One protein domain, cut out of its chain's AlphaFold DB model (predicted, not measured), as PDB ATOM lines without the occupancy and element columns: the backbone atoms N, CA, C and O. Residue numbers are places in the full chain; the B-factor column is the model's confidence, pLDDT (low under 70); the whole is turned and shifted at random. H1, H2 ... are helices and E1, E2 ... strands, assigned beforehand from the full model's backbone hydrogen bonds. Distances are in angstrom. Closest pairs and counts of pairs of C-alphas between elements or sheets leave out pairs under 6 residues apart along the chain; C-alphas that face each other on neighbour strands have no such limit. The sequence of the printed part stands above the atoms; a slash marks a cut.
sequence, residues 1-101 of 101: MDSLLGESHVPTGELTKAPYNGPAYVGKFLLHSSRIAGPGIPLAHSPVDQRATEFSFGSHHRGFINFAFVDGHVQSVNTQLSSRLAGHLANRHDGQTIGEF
ATOM      1  N   MET A   1     121.083  44.293  19.475       58.25
ATOM      2  CA  MET A   1     119.912  44.517  20.344       58.25
ATOM      3  C   MET A   1     119.512  45.956  20.144       58.25
ATOM      4  O   MET A   1     120.392  46.796  20.250       58.25
ATOM      5  N   ASP A   2     118.260  46.237  19.794       69.69
ATOM      6  CA  ASP A   2     117.909  47.541  19.219       69.69
ATOM      7  C   ASP A   2     117.313  48.498  20.249       69.69
ATOM      8  O   ASP A   2     116.627  48.067  21.183       69.69
ATOM      9  N   SER A   3     117.542  49.802  20.065       77.06
ATOM     10  CA  SER A   3     116.965  50.814  20.948       77.06
ATOM     11  C   SER A   3     115.500  51.112  20.593       77.06
ATOM     12  O   SER A   3     115.085  51.121  19.428       77.06
ATOM     13  N   LEU A   4     114.689  51.337  21.624       81.94
ATOM     14  CA  LEU A   4     113.310  51.815  21.537       81.94
ATOM     15  C   LEU A   4     113.226  53.336  21.678       81.94
ATOM     16  O   LEU A   4     112.425  53.970  20.993       81.94
ATOM     17  N   LEU A   5     114.026  53.907  22.581       88.81
ATOM     18  CA  LEU A   5     113.998  55.319  22.954       88.81
ATOM     19  C   LEU A   5     115.416  55.779  23.308       88.81
ATOM     20  O   LEU A   5     116.168  55.030  23.925       88.81
ATOM     21  N   GLY A   6     115.750  57.026  22.986       92.38
ATOM     22  CA  GLY A   6     116.939  57.704  23.495       92.38
ATOM     23  C   GLY A   6     116.596  59.091  24.023       92.38
ATOM     24  O   GLY A   6     115.579  59.675  23.633       92.38
ATOM     25  N   GLU A   7     117.435  59.618  24.909       94.06
ATOM     26  CA  GLU A   7     117.255  60.971  25.437       94.06
ATOM     27  C   GLU A   7     117.359  62.036  24.334       94.06
ATOM     28  O   GLU A   7     118.135  61.941  23.375       94.06
ATOM     29  N   SER A   8     116.545  63.078  24.480       93.88
ATOM     30  CA  SER A   8     116.517  64.214  23.576       93.88
ATOM     31  C   SER A   8     117.544  65.273  23.962       93.88
ATOM     32  O   SER A   8     117.633  65.689  25.117       93.88
ATOM     33  N   HIS A   9     118.253  65.812  22.968       95.75
ATOM     34  CA  HIS A   9     118.962  67.068  23.166       95.75
ATOM     35  C   HIS A   9     117.956  68.210  23.369       95.75
ATOM     36  O   HIS A   9     117.037  68.390  22.565       95.75
ATOM     37  N   VAL A  10     118.152  68.982  24.437       95.44
ATOM     38  CA  VAL A  10     117.421  70.220  24.722       95.44
ATOM     39  C   VAL A  10     118.452  71.284  25.102       95.44
ATOM     40  O   VAL A  10     119.189  71.075  26.073       95.44
ATOM     41  N   PRO A  11     118.526  72.412  24.373       95.12
ATOM     42  CA  PRO A  11     119.441  73.486  24.714       95.12
ATOM     43  C   PRO A  11     119.189  74.064  26.109       95.12
ATOM     44  O   PRO A  11     118.078  74.035  26.648       95.12
ATOM     45  N   THR A  12     120.238  74.622  26.710       95.12
ATOM     46  CA  THR A  12     120.138  75.258  28.031       95.12
ATOM     47  C   THR A  12     119.094  76.376  28.014       95.12
ATOM     48  O   THR A  12     119.180  77.291  27.206       95.12
ATOM     49  N   GLY A  13     118.127  76.317  28.932       94.25
ATOM     50  CA  GLY A  13     117.043  77.302  29.022       94.25
ATOM     51  C   GLY A  13     115.843  77.025  28.110       94.25
ATOM     52  O   GLY A  13     114.852  77.749  28.202       94.25
ATOM     53  N   GLU A  14     115.884  75.963  27.301       94.88
ATOM     54  CA  GLU A  14     114.827  75.608  26.342       94.88
ATOM     55  C   GLU A  14     113.932  74.440  26.790       94.88
ATOM     56  O   GLU A  14     113.116  73.920  26.028       94.88
ATOM     57  N   LEU A  15     114.043  74.035  28.058       92.56
ATOM     58  CA  LEU A  15     113.140  73.051  28.649       92.56
ATOM     59  C   LEU A  15     111.690  73.544  28.549       92.56
ATOM     60  O   LEU A  15     111.409  74.711  28.818       92.56
ATOM     61  N   THR A  16     110.761  72.649  28.212       91.62
ATOM     62  CA  THR A  16     109.321  72.922  28.045       91.62
ATOM     63  C   THR A  16     108.950  73.944  26.959       91.62
ATOM     64  O   THR A  16     107.818  74.429  26.939       91.62
ATOM     65  N   LYS A  17     109.868  74.268  26.040       92.75
ATOM     66  CA  LYS A  17     109.630  75.216  24.943       92.75
ATOM     67  C   LYS A  17     109.714  74.535  23.583       92.75
ATOM     68  O   LYS A  17     110.706  73.887  23.258       92.75
ATOM     69  N   ALA A  18     108.702  74.750  22.748       90.44
ATOM     70  CA  ALA A  18     108.777  74.379  21.339       90.44
ATOM     71  C   ALA A  18     109.778  75.297  20.599       90.44
ATOM     72  O   ALA A  18     109.813  76.493  20.891       90.44
ATOM     73  N   PRO A  19     110.550  74.781  19.624       90.88
ATOM     74  CA  PRO A  19     110.516  73.408  19.106       90.88
ATOM     75  C   PRO A  19     111.329  72.376  19.912       90.88
ATOM     76  O   PRO A  19     111.216  71.181  19.650       90.88
ATOM     77  N   TYR A  20     112.145  72.820  20.868       91.38
ATOM     78  CA  TYR A  20     113.184  72.019  21.524       91.38
ATOM     79  C   TYR A  20     112.651  70.916  22.437       91.38
ATOM     80  O   TYR A  20     113.192  69.809  22.484       91.38
ATOM     81  N   ASN A  21     111.598  71.215  23.191       91.81
ATOM     82  CA  ASN A  21     111.061  70.321  24.194       91.81
ATOM     83  C   ASN A  21     109.560  70.536  24.380       91.81
ATOM     84  O   ASN A  21     109.090  71.626  24.696       91.81
ATOM     85  N   GLY A  22     108.805  69.459  24.220       91.06
ATOM     86  CA  GLY A  22     107.365  69.460  24.381       91.06
ATOM     87  C   GLY A  22     106.844  68.053  24.656       91.06
ATOM     88  O   GLY A  22     107.624  67.104  24.744       91.06
ATOM     89  N   PRO A  23     105.526  67.898  24.821       90.12
ATOM     90  CA  PRO A  23     104.924  66.615  25.165       90.12
ATOM     91  C   PRO A  23     105.112  65.579  24.049       90.12
ATOM     92  O   PRO A  23     104.691  65.800  22.912       90.12
ATOM     93  N   ALA A  24     105.679  64.420  24.399       87.88
ATOM     94  CA  ALA A  24     105.978  63.333  23.460       87.88
ATOM     95  C   ALA A  24     104.726  62.728  22.794       87.88
ATOM     96  O   ALA A  24     104.792  62.252  21.664       87.88
ATOM     97  N   TYR A  25     103.572  62.780  23.469       87.94
ATOM     98  CA  TYR A  25     102.305  62.223  22.974       87.94
ATOM     99  C   TYR A  25     101.515  63.179  22.068       87.94
ATOM    100  O   TYR A  25     100.416  62.849  21.624       87.94
ATOM    101  N   VAL A  26     102.051  64.367  21.767       89.19
ATOM    102  CA  VAL A  26     101.420  65.310  20.836       89.19
ATOM    103  C   VAL A  26     101.987  65.096  19.436       89.19
ATOM    104  O   VAL A  26     102.989  65.693  19.050       89.19
ATOM    105  N   GLY A  27     101.288  64.285  18.638       85.38
ATOM    106  CA  GLY A  27     101.685  63.925  17.267       85.38
ATOM    107  C   GLY A  27     101.694  65.073  16.247       85.38
ATOM    108  O   GLY A  27     102.027  64.857  15.088       85.38
ATOM    109  N   LYS A  28     101.343  66.299  16.653       88.25
ATOM    110  CA  LYS A  28     101.413  67.494  15.798       88.25
ATOM    111  C   LYS A  28     102.855  67.945  15.538       88.25
ATOM    112  O   LYS A  28     103.125  68.533  14.495       88.25
ATOM    113  N   PHE A  29     103.762  67.714  16.487       88.88
ATOM    114  CA  PHE A  29     105.117  68.261  16.455       88.88
ATOM    115  C   PHE A  29     106.151  67.138  16.465       88.88
ATOM    116  O   PHE A  29     106.480  66.592  17.515       88.88
ATOM    117  N   LEU A  30     106.695  66.824  15.288       90.25
ATOM    118  CA  LEU A  30     107.675  65.747  15.102       90.25
ATOM    119  C   LEU A  30     108.887  65.877  16.046       90.25
ATOM    120  O   LEU A  30     109.366  64.890  16.599       90.25
ATOM    121  N   LEU A  31     109.329  67.113  16.285       91.44
ATOM    122  CA  LEU A  31     110.486  67.458  17.119       91.44
ATOM    123  C   LEU A  31     110.323  67.081  18.596       91.44
ATOM    124  O   LEU A  31     111.313  66.944  19.312       91.44
ATOM    125  N   HIS A  32     109.097  66.872  19.074       91.38
ATOM    126  CA  HIS A  32     108.870  66.528  20.477       91.38
ATOM    127  C   HIS A  32     109.145  65.053  20.787       91.38
ATOM    128  O   HIS A  32     109.433  64.725  21.934       91.38
ATOM    129  N   SER A  33     109.065  64.168  19.791       89.56
ATOM    130  CA  SER A  33     109.167  62.716  19.995       89.56
ATOM    131  C   SER A  33     110.171  62.019  19.080       89.56
ATOM    132  O   SER A  33     110.546  60.884  19.356       89.56
ATOM    133  N   SER A  34     110.618  62.668  18.003       91.94
ATOM    134  CA  SER A  34     111.481  62.041  16.998       91.94
ATOM    135  C   SER A  34     112.907  62.549  17.070       91.94
ATOM    136  O   SER A  34     113.149  63.744  17.226       91.94
ATOM    137  N   ARG A  35     113.859  61.634  16.915       93.56
ATOM    138  CA  ARG A  35     115.289  61.918  16.849       93.56
ATOM    139  C   ARG A  35     115.901  61.170  15.674       93.56
ATOM    140  O   ARG A  35     115.363  60.158  15.232       93.56
ATOM    141  N   ILE A  36     116.991  61.708  15.143       93.38
ATOM    142  CA  ILE A  36     117.690  61.170  13.977       93.38
ATOM    143  C   ILE A  36     119.086  60.743  14.422       93.38
ATOM    144  O   ILE A  36     119.773  61.475  15.131       93.38
ATOM    145  N   ALA A  37     119.509  59.564  13.976       92.94
ATOM    146  CA  ALA A  37     120.888  59.111  14.072       92.94
ATOM    147  C   ALA A  37     121.294  58.410  12.775       92.94
ATOM    148  O   ALA A  37     120.452  57.922  12.021       92.94
ATOM    149  N   GLY A  38     122.597  58.379  12.514       91.25
ATOM    150  CA  GLY A  38     123.160  57.783  11.312       91.25
ATOM    151  C   GLY A  38     124.453  58.466  10.882       91.25
ATOM    152  O   GLY A  38     124.874  59.452  11.490       91.25
ATOM    153  N   PRO A  39     125.112  57.958   9.829       91.44
ATOM    154  CA  PRO A  39     126.320  58.564   9.280       91.44
ATOM    155  C   PRO A  39     126.163  60.076   9.045       91.44
ATOM    156  O   PRO A  39     125.237  60.505   8.366       91.44
ATOM    157  N   GLY A  40     127.063  60.879   9.622       91.38
ATOM    158  CA  GLY A  40     127.033  62.343   9.513       91.38
ATOM    159  C   GLY A  40     126.180  63.065  10.562       91.38
ATOM    160  O   GLY A  40     126.268  64.287  10.647       91.38
ATOM    161  N   ILE A  41     125.417  62.343  11.389       92.88
ATOM    162  CA  ILE A  41     124.604  62.908  12.476       92.88
ATOM    163  C   ILE A  41     125.208  62.493  13.828       92.88
ATOM    164  O   ILE A  41     124.974  61.370  14.283       92.88
ATOM    165  N   PRO A  42     126.038  63.343  14.462       93.19
ATOM    166  CA  PRO A  42     126.662  63.019  15.741       93.19
ATOM    167  C   PRO A  42     125.673  63.122  16.910       93.19
ATOM    168  O   PRO A  42     124.661  63.821  16.845       93.19
ATOM    169  N   LEU A  43     126.016  62.450  18.008       95.44
ATOM    170  CA  LEU A  43     125.344  62.602  19.296       95.44
ATOM    171  C   LEU A  43     125.747  63.935  19.947       95.44
ATOM    172  O   LEU A  43     126.909  64.338  19.882       95.44
ATOM    173  N   ALA A  44     124.802  64.621  20.592       96.62
ATOM    174  CA  ALA A  44     125.092  65.869  21.291       96.62
ATOM    175  C   ALA A  44     125.853  65.596  22.594       96.62
ATOM    176  O   ALA A  44     125.428  64.776  23.407       96.62
ATOM    177  N   HIS A  45     126.947  66.318  22.841       95.44
ATOM    178  CA  HIS A  45     127.790  66.056  24.016       95.44
ATOM    179  C   HIS A  45     127.305  66.739  25.300       95.44
ATOM    180  O   HIS A  45     127.724  66.372  26.402       95.44
ATOM    181  N   SER A  46     126.486  67.784  25.159       94.94
ATOM    182  CA  SER A  46     125.926  68.554  26.271       94.94
ATOM    183  C   SER A  46     124.781  69.462  25.796       94.94
ATOM    184  O   SER A  46     124.656  69.687  24.590       94.94
ATOM    185  N   PRO A  47     124.016  70.086  26.712       94.94
ATOM    186  CA  PRO A  47     122.987  71.092  26.400       94.94
ATOM    187  C   PRO A  47     123.469  72.389  25.737       94.94
ATOM    188  O   PRO A  47     122.658  73.270  25.471       94.94
ATOM    189  N   VAL A  48     124.775  72.571  25.545       95.56
ATOM    190  CA  VAL A  48     125.352  73.756  24.882       95.56
ATOM    191  C   VAL A  48     126.103  73.387  23.599       95.56
ATOM    192  O   VAL A  48     126.827  74.215  23.049       95.56
ATOM    193  N   ASP A  49     125.975  72.142  23.130       94.81
ATOM    194  CA  ASP A  49     126.634  71.682  21.908       94.81
ATOM    195  C   ASP A  49     126.010  72.342  20.672       94.81
ATOM    196  O   ASP A  49     124.905  72.005  20.259       94.81
ATOM    197  N   GLN A  50     126.744  73.270  20.061       91.69
ATOM    198  CA  GLN A  50     126.279  74.042  18.904       91.69
ATOM    199  C   GLN A  50     126.139  73.213  17.620       91.69
ATOM    200  O   GLN A  50     125.600  73.704  16.632       91.69
ATOM    201  N   ARG A  51     126.640  71.972  17.603       91.50
ATOM    202  CA  ARG A  51     126.486  71.058  16.460       91.50
ATOM    203  C   ARG A  51     125.170  70.286  16.514       91.50
ATOM    204  O   ARG A  51     124.802  69.662  15.521       91.50
ATOM    205  N   ALA A  52     124.510  70.272  17.670       93.69
ATOM    206  CA  ALA A  52     123.259  69.565  17.869       93.69
ATOM    207  C   ALA A  52     122.079  70.358  17.294       93.69
ATOM    208  O   ALA A  52     122.069  71.587  17.299       93.69
ATOM    209  N   THR A  53     121.072  69.635  16.818       93.56
ATOM    210  CA  THR A  53     119.799  70.195  16.354       93.56
ATOM    211  C   THR A  53     118.659  69.676  17.224       93.56
ATOM    212  O   THR A  53     118.846  68.824  18.095       93.56
ATOM    213  N   GLU A  54     117.440  70.139  16.968       92.75
ATOM    214  CA  GLU A  54     116.223  69.676  17.641       92.75
ATOM    215  C   GLU A  54     115.960  68.173  17.414       92.75
ATOM    216  O   GLU A  54     115.250  67.535  18.194       92.75
ATOM    217  N   PHE A  55     116.559  67.590  16.371       93.88
ATOM    218  CA  PHE A  55     116.500  66.160  16.069       93.88
ATOM    219  C   PHE A  55     117.629  65.344  16.708       93.88
ATOM    220  O   PHE A  55     117.615  64.117  16.602       93.88
ATOM    221  N   SER A  56     118.608  65.974  17.357       95.12
ATOM    222  CA  SER A  56     119.747  65.262  17.935       95.12
ATOM    223  C   SER A  56     119.365  64.511  19.207       95.12
ATOM    224  O   SER A  56     118.698  65.038  20.105       95.12
ATOM    225  N   PHE A  57     119.839  63.272  19.313       96.12
ATOM    226  CA  PHE A  57     119.957  62.617  20.611       96.12
ATOM    227  C   PHE A  57     120.963  63.380  21.477       96.12
ATOM    228  O   PHE A  57     121.976  63.880  20.980       96.12
ATOM    229  N   GLY A  58     120.684  63.468  22.771       95.06
ATOM    230  CA  GLY A  58     121.506  64.200  23.724       95.06
ATOM    231  C   GLY A  58     121.009  64.012  25.145       95.06
ATOM    232  O   GLY A  58     119.917  63.503  25.357       95.06
ATOM    233  N   SER A  59     121.804  64.458  26.111       93.38
ATOM    234  CA  SER A  59     121.428  64.440  27.521       93.38
ATOM    235  C   SER A  59     121.680  65.797  28.162       93.38
ATOM    236  O   SER A  59     122.478  66.604  27.670       93.38
ATOM    237  N   HIS A  60     121.016  66.043  29.292       91.06
ATOM    238  CA  HIS A  60     121.410  67.135  30.176       91.06
ATOM    239  C   HIS A  60     122.766  66.852  30.841       91.06
ATOM    240  O   HIS A  60     123.526  67.774  31.151       91.06
ATOM    241  N   HIS A  61     123.090  65.570  31.014       89.50
ATOM    242  CA  HIS A  61     124.383  65.127  31.502       89.50
ATOM    243  C   HIS A  61     125.450  65.226  30.409       89.50
ATOM    244  O   HIS A  61     125.183  65.062  29.220       89.50
ATOM    245  N   ARG A  62     126.691  65.517  30.813       91.38
ATOM    246  CA  ARG A  62     127.810  65.629  29.872       91.38
ATOM    247  C   ARG A  62     128.410  64.258  29.600       91.38
ATOM    248  O   ARG A  62     128.740  63.534  30.534       91.38
ATOM    249  N   GLY A  63     128.643  63.963  28.327       92.44
ATOM    250  CA  GLY A  63     129.464  62.828  27.909       92.44
ATOM    251  C   GLY A  63     128.717  61.515  27.676       92.44
ATOM    252  O   GLY A  63     129.269  60.663  26.983       92.44
ATOM    253  N   PHE A  64     127.480  61.361  28.152       94.62
ATOM    254  CA  PHE A  64     126.673  60.157  27.937       94.62
ATOM    255  C   PHE A  64     125.203  60.474  27.639       94.62
ATOM    256  O   PHE A  64     124.709  61.541  27.991       94.62
ATOM    257  N   ILE A  65     124.529  59.534  26.978       95.31
ATOM    258  CA  ILE A  65     123.106  59.569  26.623       95.31
ATOM    259  C   ILE A  65     122.504  58.226  27.007       95.31
ATOM    260  O   ILE A  65     123.086  57.187  26.697       95.31
ATOM    261  N   ASN A  66     121.346  58.230  27.654       94.69
ATOM    262  CA  ASN A  66     120.650  56.987  27.961       94.69
ATOM    263  C   ASN A  66     119.797  56.521  26.777       94.69
ATOM    264  O   ASN A  66     119.025  57.296  26.207       94.69
ATOM    265  N   PHE A  67     119.913  55.235  26.449       94.19
ATOM    266  CA  PHE A  67     119.046  54.543  25.503       94.19
ATOM    267  C   PHE A  67     118.333  53.392  26.207       94.19
ATOM    268  O   PHE A  67     118.959  52.624  26.934       94.19
ATOM    269  N   ALA A  68     117.026  53.280  25.987       93.38
ATOM    270  CA  ALA A  68     116.221  52.142  26.407       93.38
ATOM    271  C   ALA A  68     116.071  51.172  25.234       93.38
ATOM    272  O   ALA A  68     115.789  51.607  24.117       93.38
ATOM    273  N   PHE A  69     116.225  49.875  25.483       90.56
ATOM    274  CA  PHE A  69     116.234  48.829  24.461       90.56
ATOM    275  C   PHE A  69     114.995  47.932  24.534       90.56
ATOM    276  O   PHE A  69     114.209  47.987  25.480       90.56
ATOM    277  N   VAL A  70     114.797  47.125  23.490       88.38
ATOM    278  CA  VAL A  70     113.602  46.274  23.307       88.38
ATOM    279  C   VAL A  70     113.369  45.232  24.406       88.38
ATOM    280  O   VAL A  70     112.244  44.777  24.583       88.38
ATOM    281  N   ASP A  71     114.405  44.853  25.143       89.19
ATOM    282  CA  ASP A  71     114.370  43.914  26.270       89.19
ATOM    283  C   ASP A  71     114.129  44.599  27.628       89.19
ATOM    284  O   ASP A  71     114.109  43.937  28.665       89.19
ATOM    285  N   GLY A  72     113.940  45.920  27.631       88.62
ATOM    286  CA  GLY A  72     113.688  46.712  28.829       88.62
ATOM    287  C   GLY A  72     114.942  47.178  29.566       88.62
ATOM    288  O   GLY A  72     114.802  47.861  30.582       88.62
ATOM    289  N   HIS A  73     116.152  46.869  29.084       91.12
ATOM    290  CA  HIS A  73     117.360  47.429  29.685       91.12
ATOM    291  C   HIS A  73     117.573  48.887  29.254       91.12
ATOM    292  O   HIS A  73     117.124  49.329  28.192       91.12
ATOM    293  N   VAL A  74     118.279  49.642  30.097       93.31
ATOM    294  CA  VAL A  74     118.751  50.995  29.789       93.31
ATOM    295  C   VAL A  74     120.270  50.990  29.843       93.31
ATOM    296  O   VAL A  74     120.846  50.569  30.845       93.31
ATOM    297  N   GLN A  75     120.908  51.469  28.781       92.94
ATOM    298  CA  GLN A  75     122.358  51.604  28.705       92.94
ATOM    299  C   GLN A  75     122.734  53.062  28.454       92.94
ATOM    300  O   GLN A  75     122.181  53.730  27.575       92.94
ATOM    301  N   SER A  76     123.698  53.552  29.230       94.69
ATOM    302  CA  SER A  76     124.342  54.837  28.976       94.69
ATOM    303  C   SER A  76     125.405  54.663  27.895       94.69
ATOM    304  O   SER A  76     126.327  53.864  28.037       94.69
ATOM    305  N   VAL A  77     125.285  55.435  26.823       93.31
ATOM    306  CA  VAL A  77     126.177  55.410  25.663       93.31
ATOM    307  C   VAL A  77     127.025  56.668  25.657       93.31
ATOM    308  O   VAL A  77     126.506  57.774  25.819       93.31
ATOM    309  N   ASN A  78     128.333  56.521  25.447       94.62
ATOM    310  CA  ASN A  78     129.234  57.663  25.352       94.62
ATOM    311  C   ASN A  78     128.908  58.515  24.111       94.62
ATOM    312  O   ASN A  78     128.759  58.009  23.004       94.62
ATOM    313  N   THR A  79     128.857  59.833  24.276       94.88
ATOM    314  CA  THR A  79     128.606  60.805  23.191       94.88
ATOM    315  C   THR A  79     129.683  60.817  22.095       94.88
ATOM    316  O   THR A  79     129.447  61.336  21.010       94.88
ATOM    317  N   GLN A  80     130.855  60.229  22.348       94.38
ATOM    318  CA  GLN A  80     131.910  59.986  21.359       94.38
ATOM    319  C   GLN A  80     131.634  58.766  20.465       94.38
ATOM    320  O   GLN A  80     132.432  58.491  19.565       94.38
ATOM    321  N   LEU A  81     130.531  58.038  20.686       93.12
ATOM    322  CA  LEU A  81     130.118  56.939  19.821       93.12
ATOM    323  C   LEU A  81     130.061  57.415  18.367       93.12
ATOM    324  O   LEU A  81     129.494  58.465  18.054       93.12
ATOM    325  N   SER A  82     130.638  56.626  17.459       92.19
ATOM    326  CA  SER A  82     130.608  56.977  16.041       92.19
ATOM    327  C   SER A  82     129.164  57.116  15.550       92.19
ATOM    328  O   SER A  82     128.295  56.305  15.877       92.19
ATOM    329  N   SER A  83     128.913  58.106  14.694       92.38
ATOM    330  CA  SER A  83     127.578  58.346  14.136       92.38
ATOM    331  C   SER A  83     127.049  57.142  13.337       92.38
ATOM    332  O   SER A  83     125.844  56.964  13.186       92.38
ATOM    333  N   ARG A  84     127.949  56.283  12.833       91.00
ATOM    334  CA  ARG A  84     127.596  55.011  12.193       91.00
ATOM    335  C   ARG A  84     126.981  54.030  13.192       91.00
ATOM    336  O   ARG A  84     125.896  53.530  12.928       91.00
ATOM    337  N   LEU A  85     127.637  53.803  14.333       90.19
ATOM    338  CA  LEU A  85     127.108  52.934  15.392       90.19
ATOM    339  C   LEU A  85     125.828  53.513  16.007       90.19
ATOM    340  O   LEU A  85     124.877  52.772  16.238       90.19
ATOM    341  N   ALA A  86     125.751  54.838  16.169       91.19
ATOM    342  CA  ALA A  86     124.509  55.503  16.563       91.19
ATOM    343  C   ALA A  86     123.369  55.266  15.550       91.19
ATOM    344  O   ALA A  86     122.209  55.151  15.933       91.19
ATOM    345  N   GLY A  87     123.694  55.140  14.260       90.62
ATOM    346  CA  GLY A  87     122.745  54.736  13.224       90.62
ATOM    347  C   GLY A  87     122.148  53.348  13.454       90.62
ATOM    348  O   GLY A  87     120.942  53.186  13.294       90.62
ATOM    349  N   HIS A  88     122.954  52.378  13.894       89.56
ATOM    350  CA  HIS A  88     122.457  51.039  14.234       89.56
ATOM    351  C   HIS A  88     121.531  51.067  15.454       89.56
ATOM    352  O   HIS A  88     120.558  50.327  15.493       89.56
ATOM    353  N   LEU A  89     121.754  51.975  16.419       88.00
ATOM    354  CA  LEU A  89     120.824  52.164  17.543       88.00
ATOM    355  C   LEU A  89     119.436  52.619  17.072       88.00
ATOM    356  O   LEU A  89     118.434  52.209  17.658       88.00
ATOM    357  N   ALA A  90     119.369  53.446  16.028       88.88
ATOM    358  CA  ALA A  90     118.124  54.029  15.527       88.88
ATOM    359  C   ALA A  90     117.464  53.239  14.382       88.88
ATOM    360  O   ALA A  90     116.339  53.566  13.995       88.88
ATOM    361  N   ASN A  91     118.125  52.217  13.829       87.94
ATOM    362  CA  ASN A  91     117.622  51.459  12.688       87.94
ATOM    363  C   ASN A  91     117.471  49.971  13.015       87.94
ATOM    364  O   ASN A  91     118.450  49.254  13.148       87.94
ATOM    365  N   ARG A  92     116.221  49.498  13.073       82.56
ATOM    366  CA  ARG A  92     115.886  48.090  13.365       82.56
ATOM    367  C   ARG A  92     115.792  47.202  12.123       82.56
ATOM    368  O   ARG A  92     115.565  46.005  12.234       82.56
ATOM    369  N   HIS A  93     115.864  47.790  10.928       84.56
ATOM    370  CA  HIS A  93     115.611  47.098   9.658       84.56
ATOM    371  C   HIS A  93     116.845  47.085   8.735       84.56
ATOM    372  O   HIS A  93     116.748  46.708   7.571       84.56
ATOM    373  N   ASP A  94     118.029  47.483   9.210       80.50
ATOM    374  CA  ASP A  94     119.254  47.434   8.395       80.50
ATOM    375  C   ASP A  94     119.925  46.050   8.363       80.50
ATOM    376  O   ASP A  94     120.895  45.855   7.628       80.50
ATOM    377  N   GLY A  95     119.406  45.088   9.133       78.56
ATOM    378  CA  GLY A  95     119.962  43.740   9.246       78.56
ATOM    379  C   GLY A  95     121.324  43.696   9.943       78.56
ATOM    380  O   GLY A  95     121.990  42.662   9.894       78.56
ATOM    381  N   GLN A  96     121.759  44.793  10.574       79.38
ATOM    382  CA  GLN A  96     123.037  44.866  11.271       79.38
ATOM    383  C   GLN A  96     122.837  44.624  12.761       79.38
ATOM    384  O   GLN A  96     121.940  45.162  13.402       79.38
ATOM    385  N   THR A  97     123.697  43.792  13.339       70.44
ATOM    386  CA  THR A  97     123.741  43.648  14.791       70.44
ATOM    387  C   THR A  97     124.515  44.820  15.368       70.44
ATOM    388  O   THR A  97     125.636  45.100  14.941       70.44
ATOM    389  N   ILE A  98     123.939  45.491  16.361       70.38
ATOM    390  CA  ILE A  98     124.675  46.487  17.135       70.38
ATOM    391  C   ILE A  98     125.774  45.753  17.915       70.38
ATOM    392  O   ILE A  98     125.460  44.858  18.700       70.38
ATOM    393  N   GLY A  99     127.043  46.064  17.625       68.81
ATOM    394  CA  GLY A  99     128.204  45.500  18.329       68.81
ATOM    395  C   GLY A  99     128.302  45.996  19.775       68.81
ATOM    396  O   GLY A  99     127.387  46.654  20.252       68.81
ATOM    397  N   GLU A 100     129.404  45.718  20.473       66.44
ATOM    398  CA  GLU A 100     129.658  46.335  21.786       66.44
ATOM    399  C   GLU A 100     130.164  47.780  21.627       66.44
ATOM    400  O   GLU A 100     130.952  48.067  20.718       66.44
ATOM    401  N   PHE A 101     129.682  48.689  22.480       68.12
ATOM    402  CA  PHE A 101     129.973  50.129  22.461       68.12
ATOM    403  C   PHE A 101     129.922  50.755  23.856       68.12
ATOM    404  O   PHE A 101     129.143  50.268  24.708       68.12
TER     405      PHE A 101
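Overview. This is residues 1 to 101 of the 101 residues of an uncharacterized protein of Planctomycetaceae bacterium (UniProt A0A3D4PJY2). The domain has little regular structure: a small three-strand sheet with one short helix over one face, and a long looping stretch, residues 7 to 63, making much of the rest. The 101 printed residues include E1, E2, E3 and H1 in that order, 23 residues in named elements, a mixed class. The antiparallel sheet runs E1, E2, E3. The whole is compact, radius of gyration of the C-alphas 13.0 A, spanning 36 by 27 by 24 A.

Arrangement. E1, residues 3 to 6, and E2, residues 64 to 69, form an antiparallel hairpin; N 4 and O 68, 2.7 A apart, are within hydrogen-bond range. E2 and E3, residues 74 to 78, form another, with N 77 and O 65 at 2.8 A. This is a meander, each strand the antiparallel neighbour of the one before. H1, residues 83 to 90, is on the sheet at a height of 10.5 A, over E2, along the strands at 19 degrees on the local plane; it is only just not over E3, on which 2 of its C-alphas fall. The closest C-alphas of E1 and H1 are Ser 3 and Leu 89, 5.3 A. In H1 every O i to N i+4 pair is within hydrogen-bond range.

Along the chain. E1 begins at C-alpha 3 (116.965, 50.814, 20.948). E2 measures 15.8 A, E3 13.2 A and H1 10.5 A, ending at C-alpha 90 (118.124, 54.029, 15.527).

Size, cuts and confidence. The C-alphas farthest apart, of Gly 13 and Gly 95, are 39.1 A apart. The printed part has no cut; the link E1 to E2 is long. Residues 1 to 2 and 99 to 101 have pLDDT under 70.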